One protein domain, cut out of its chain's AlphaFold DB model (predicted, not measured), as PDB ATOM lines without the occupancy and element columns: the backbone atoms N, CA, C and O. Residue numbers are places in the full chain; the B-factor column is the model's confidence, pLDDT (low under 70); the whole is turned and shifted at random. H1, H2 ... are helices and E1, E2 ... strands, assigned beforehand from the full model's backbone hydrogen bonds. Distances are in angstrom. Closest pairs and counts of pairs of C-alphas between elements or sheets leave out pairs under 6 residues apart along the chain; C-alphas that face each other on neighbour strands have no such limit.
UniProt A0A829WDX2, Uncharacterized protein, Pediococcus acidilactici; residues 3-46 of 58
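What this domain is: This is residues 3 to 46 of the 58 residues of an uncharacterized protein of Pediococcus acidilactici (UniProt A0A829WDX2). What is the shape? It is a rod: one long helix, H1, with a small hook, residues 3 to 9, at one end and a long tail to the short helix H2 at the other. What makes it up? The printed part has 44 residues, with named elements E1, H1, H2 in that order, mostly helix. It is extended, with a radius of gyration of the C-alphas of 17.9 A, and spans 52 by 18 by 11 A.

Where its parts are: Where is E1? It is residues 7 to 9, 6.2 A long, from C-alpha 7 at (34.383, -19.443, 41.958). Where are the helices? H1 is residues 11 to 30, 29.1 A long. H2 is residues 42 to 46, 6.4 A long, ending at C-alpha 46 at (21.722, -1.404, -0.694).

How they stand to each other: What meets E1? It pairs with no named strand, but residues 3 to 4 pair antiparallel with its residues 7 to 8. E1 and H1 meet only through their tight link. And H2? It is apart from E1 and H1, with no C-alpha within 8 A. Are the helix backbones complete? In H1 and H2 every O i to N i+4 pair is within hydrogen-bond range.

The domain as a whole: How large is it? The two farthest C-alphas, of Ser 10 and Glu 46, are 52.8 A apart. Is it continuous? The printed part has no cut, and the H1 to H2 link is long, 11 residues. Where is confidence low? Residues 28 to 40 have pLDDT under 70.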
ATOM      1  N   MET A   3      35.670 -15.697  47.196       90.50
ATOM      2  CA  MET A   3      34.617 -16.113  46.277       90.50
ATOM      3  C   MET A   3      34.387 -15.002  45.246       90.50
ATOM      4  O   MET A   3      34.161 -13.849  45.610       90.50
ATOM      5  N   THR A   4      34.472 -15.337  43.965       86.12
ATOM      6  CA  THR A   4      34.202 -14.439  42.834       86.12
ATOM      7  C   THR A   4      33.061 -14.999  41.985       86.12
ATOM      8  O   THR A   4      32.597 -16.115  42.218       86.12
ATOM      9  N   LYS A   5      32.642 -14.273  40.936       85.94
ATOM     10  CA  LYS A   5      31.683 -14.796  39.943       85.94
ATOM     11  C   LYS A   5      32.163 -16.054  39.201       85.94
ATOM     12  O   LYS A   5      31.349 -16.714  38.569       85.94
ATOM     13  N   TYR A   6      33.457 -16.368  39.262       82.75
ATOM     14  CA  TYR A   6      34.066 -17.534  38.616       82.75
ATOM     15  C   TYR A   6      34.462 -18.631  39.619       82.75
ATOM     16  O   TYR A   6      35.152 -19.574  39.252       82.75
ATOM     17  N   GLY A   7      34.034 -18.514  40.881       90.12
ATOM     18  CA  GLY A   7      34.383 -19.443  41.958       90.12
ATOM     19  C   GLY A   7      35.435 -18.891  42.920       90.12
ATOM     20  O   GLY A   7      35.678 -17.681  42.985       90.12
ATOM     21  N   TRP A   8      36.032 -19.783  43.712       90.62
ATOM     22  CA  TRP A   8      37.061 -19.437  44.692       90.62
ATOM     23  C   TRP A   8      38.389 -19.140  44.001       90.62
ATOM     24  O   TRP A   8      39.040 -20.040  43.486       90.62
ATOM     25  N   CYS A   9      38.812 -17.880  44.042       90.38
ATOM     26  CA  CYS A   9      40.070 -17.439  43.446       90.38
ATOM     27  C   CYS A   9      41.042 -16.941  44.522       90.38
ATOM     28  O   CYS A   9      40.654 -16.385  45.558       90.38
ATOM     29  N   SER A  10      42.337 -17.110  44.298       92.75
ATOM     30  CA  SER A  10      43.385 -16.442  45.064       92.75
ATOM     31  C   SER A  10      43.377 -14.930  44.808       92.75
ATOM     32  O   SER A  10      42.835 -14.431  43.822       92.75
ATOM     33  N   LEU A  11      43.995 -14.168  45.715       90.62
ATOM     34  CA  LEU A  11      44.127 -12.717  45.538       90.62
ATOM     35  C   LEU A  11      44.968 -12.367  44.302       90.62
ATOM     36  O   LEU A  11      44.717 -11.346  43.667       90.62
ATOM     37  N   THR A  12      45.937 -13.216  43.961       92.38
ATOM     38  CA  THR A  12      46.785 -13.062  42.776       92.38
ATOM     39  C   THR A  12      45.977 -13.261  41.498       92.38
ATOM     40  O   THR A  12      46.013 -12.401  40.623       92.38
ATOM     41  N   GLU A  13      45.172 -14.323  41.417       89.75
ATOM     42  CA  GLU A  13      44.296 -14.580  40.263       89.75
ATOM     43  C   GLU A  13      43.295 -13.443  40.046       89.75
ATOM     44  O   GLU A  13      43.107 -12.992  38.922       89.75
ATOM     45  N   ILE A  14      42.719 -12.899  41.121       89.81
ATOM     46  CA  ILE A  14      41.801 -11.754  41.032       89.81
ATOM     47  C   ILE A  14      42.480 -10.532  40.403       89.81
ATOM     48  O   ILE A  14      41.874  -9.860  39.568       89.81
ATOM     49  N   LYS A  15      43.735 -10.248  40.776       92.50
ATOM     50  CA  LYS A  15      44.510  -9.155  40.168       92.50
ATOM     51  C   LYS A  15      44.780  -9.420  38.688       92.50
ATOM     52  O   LYS A  15      44.528  -8.536  37.875       92.50
ATOM     53  N   ILE A  16      45.209 -10.637  38.348       91.56
ATOM     54  CA  ILE A  16      45.485 -11.046  36.962       91.56
ATOM     55  C   ILE A  16      44.228 -10.892  36.097       91.56
ATOM     56  O   ILE A  16      44.284 -10.289  35.028       91.56
ATOM     57  N   PHE A  17      43.070 -11.362  36.569       89.25
ATOM     58  CA  PHE A  17      41.813 -11.223  35.831       89.25
ATOM     59  C   PHE A  17      41.399  -9.762  35.642       89.25
ATOM     60  O   PHE A  17      40.911  -9.406  34.570       89.25
ATOM     61  N   GLY A  18      41.600  -8.911  36.652       89.31
ATOM     62  CA  GLY A  18      41.326  -7.478  36.537       89.31
ATOM     63  C   GLY A  18      42.220  -6.790  35.502       89.31
ATOM     64  O   GLY A  18      41.750  -5.956  34.727       89.31
ATOM     65  N   GLU A  19      43.496  -7.163  35.453       93.19
ATOM     66  CA  GLU A  19      44.455  -6.606  34.500       93.19
ATOM     67  C   GLU A  19      44.185  -7.073  33.063       93.19
ATOM     68  O   GLU A  19      44.175  -6.249  32.145       93.19
ATOM     69  N   LEU A  20      43.848  -8.354  32.884       90.06
ATOM     70  CA  LEU A  20      43.414  -8.914  31.600       90.06
ATOM     71  C   LEU A  20      42.135  -8.242  31.086       90.06
ATOM     72  O   LEU A  20      42.066  -7.857  29.919       90.06
ATOM     73  N   ASP A  21      41.130  -8.050  31.944       88.06
ATOM     74  CA  ASP A  21      39.882  -7.381  31.560       88.06
ATOM     75  C   ASP A  21      40.135  -5.930  31.112       88.06
ATOM     76  O   ASP A  21      39.567  -5.477  30.112       88.06
ATOM     77  N   ARG A  22      41.049  -5.218  31.789       88.56
ATOM     78  CA  ARG A  22      41.480  -3.868  31.394       88.56
ATOM     79  C   ARG A  22      42.158  -3.868  30.022       88.56
ATOM     80  O   ARG A  22      41.781  -3.056  29.177       88.56
ATOM     81  N   GLN A  23      43.110  -4.771  29.788       86.44
ATOM     82  CA  GLN A  23      43.828  -4.872  28.511       86.44
ATOM     83  C   GLN A  23      42.886  -5.199  27.348       86.44
ATOM     84  O   GLN A  23      42.932  -4.541  26.310       86.44
ATOM     85  N   ILE A  24      41.969  -6.154  27.526       82.75
ATOM     86  CA  ILE A  24      40.990  -6.523  26.493       82.75
ATOM     87  C   ILE A  24      40.079  -5.338  26.155       82.75
ATOM     88  O   ILE A  24      39.785  -5.088  24.983       82.75
ATOM     89  N   LYS A  25      39.615  -4.597  27.167       82.25
ATOM     90  CA  LYS A  25      38.769  -3.411  26.962       82.25
ATOM     91  C   LYS A  25      39.516  -2.289  26.247       82.25
ATOM     92  O   LYS A  25      38.925  -1.648  25.382       82.25
ATOM     93  N   GLN A  26      40.785  -2.074  26.581       80.44
ATOM     94  CA  GLN A  26      41.626  -1.081  25.920       80.44
ATOM     95  C   GLN A  26      41.870  -1.449  24.451       80.44
ATOM     96  O   GLN A  26      41.541  -0.658  23.574       80.44
ATOM     97  N   ASN A  27      42.264  -2.693  24.164       71.94
ATOM     98  CA  ASN A  27      42.455  -3.172  22.791       71.94
ATOM     99  C   ASN A  27      41.187  -3.028  21.929       71.94
ATOM    100  O   ASN A  27      41.273  -2.701  20.753       71.94
ATOM    101  N   LYS A  28      39.990  -3.222  22.502       66.25
ATOM    102  CA  LYS A  28      38.717  -2.994  21.789       66.25
ATOM    103  C   LYS A  28      38.398  -1.520  21.531       66.25
ATOM    104  O   LYS A  28      37.610  -1.234  20.631       66.25
ATOM    105  N   LYS A  29      38.909  -0.609  22.361       65.38
ATOM    106  CA  LYS A  29      38.735   0.840  22.198       65.38
ATOM    107  C   LYS A  29      39.671   1.379  21.120       65.38
ATOM    108  O   LYS A  29      39.257   2.241  20.352       65.38
ATOM    109  N   ASP A  30      40.883   0.840  21.082       62.59
ATOM    110  CA  ASP A  30      41.933   1.256  20.161       62.59
ATOM    111  C   ASP A  30      41.865   0.516  18.812       62.59
ATOM    112  O   ASP A  30      42.533   0.938  17.879       62.59
ATOM    113  N   ASP A  31      41.039  -0.535  18.681       65.19
ATOM    114  CA  ASP A  31      40.720  -1.199  17.408       65.19
ATOM    115  C   ASP A  31      39.937  -0.243  16.485       65.19
ATOM    116  O   ASP A  31      38.737   0.002  16.708       65.19
ATOM    117  N   PRO A  32      40.572   0.311  15.433       66.12
ATOM    118  CA  PRO A  32      39.864   1.117  14.468       66.12
ATOM    119  C   PRO A  32      38.935   0.183  13.690       66.12
ATOM    120  O   PRO A  32      39.350  -0.566  12.812       66.12
ATOM    121  N   LYS A  33      37.627   0.287  13.954       62.97
ATOM    122  CA  LYS A  33      36.548  -0.417  13.225       62.97
ATOM    123  C   LYS A  33      36.599  -0.273  11.690       62.97
ATOM    124  O   LYS A  33      35.794  -0.904  11.011       62.97
ATOM    125  N   MET A  34      37.492   0.566  11.177       55.44
ATOM    126  CA  MET A  34      37.705   0.911   9.777       55.44
ATOM    127  C   MET A  34      38.238  -0.253   8.933       55.44
ATOM    128  O   MET A  34      37.887  -0.325   7.764       55.44
ATOM    129  N   ASP A  35      39.002  -1.188   9.509       57.34
ATOM    130  CA  ASP A  35      39.635  -2.282   8.743       57.34
ATOM    131  C   ASP A  35      38.773  -3.547   8.627       57.34
ATOM    132  O   ASP A  35      39.213  -4.593   8.147       57.34
ATOM    133  N   ARG A  36      37.515  -3.494   9.079       66.44
ATOM    134  CA  ARG A  36      36.627  -4.655   9.004       66.44
ATOM    135  C   ARG A  36      35.999  -4.712   7.610       66.44
ATOM    136  O   ARG A  36      35.125  -3.891   7.332       66.44
ATOM    137  N   PRO A  37      36.311  -5.723   6.778       61.91
ATOM    138  CA  PRO A  37      35.864  -5.786   5.380       61.91
ATOM    139  C   PRO A  37      34.335  -5.872   5.206       61.91
ATOM    140  O   PRO A  37      33.825  -5.722   4.103       61.91
ATOM    141  N   PHE A  38      33.586  -6.089   6.294       58.34
ATOM    142  CA  PHE A  38      32.124  -6.199   6.299       58.34
ATOM    143  C   PHE A  38      31.404  -4.984   6.912       58.34
ATOM    144  O   PHE A  38      30.170  -4.931   6.899       58.34
ATOM    145  N   ILE A  39      32.128  -3.988   7.445       68.00
ATOM    146  CA  ILE A  39      31.524  -2.723   7.900       68.00
ATOM    147  C   ILE A  39      31.458  -1.768   6.709       68.00
ATOM    148  O   ILE A  39      32.114  -0.739   6.647       68.00
ATOM    149  N   MET A  40      30.621  -2.125   5.745       68.00
ATOM    150  CA  MET A  40      30.285  -1.230   4.647       68.00
ATOM    151  C   MET A  40      29.104  -0.337   5.072       68.00
ATOM    152  O   MET A  40      28.189  -0.848   5.735       68.00
ATOM    153  N   PRO A  41      29.071   0.968   4.756       74.06
ATOM    154  CA  PRO A  41      27.920   1.831   5.012       74.06
ATOM    155  C   PRO A  41      26.622   1.253   4.432       74.06
ATOM    156  O   PRO A  41      26.614   0.659   3.355       74.06
ATOM    157  N   LYS A  42      25.493   1.434   5.131       70.56
ATOM    158  CA  LYS A  42      24.187   0.874   4.721       70.56
ATOM    159  C   LYS A  42      23.814   1.252   3.277       70.56
ATOM    160  O   LYS A  42      23.347   0.405   2.527       70.56
ATOM    161  N   LYS A  43      24.124   2.489   2.884       73.44
ATOM    162  CA  LYS A  43      23.904   3.029   1.534       73.44
ATOM    163  C   LYS A  43      24.643   2.239   0.447       73.44
ATOM    164  O   LYS A  43      24.097   1.981  -0.620       73.44
ATOM    165  N   GLU A  44      25.874   1.823   0.730       71.81
ATOM    166  CA  GLU A  44      26.667   1.005  -0.188       71.81
ATOM    167  C   GLU A  44      26.124  -0.428  -0.242       71.81
ATOM    168  O   GLU A  44      26.042  -1.001  -1.324       71.81
ATOM    169  N   ARG A  45      25.642  -0.983   0.886       70.25
ATOM    170  CA  ARG A  45      25.052  -2.342   0.933       70.25
ATOM    171  C   ARG A  45      23.808  -2.463   0.070       70.25
ATOM    172  O   ARG A  45      23.651  -3.456  -0.624       70.25
ATOM    173  N   GLU A  46      22.950  -1.452   0.106       70.62
ATOM    174  CA  GLU A  46      21.722  -1.404  -0.694       70.62
ATOM    175  C   GLU A  46      22.009  -1.265  -2.199       70.62
ATOM    176  O   GLU A  46      21.168  -1.613  -3.025       70.62
TER     177      GLU A  46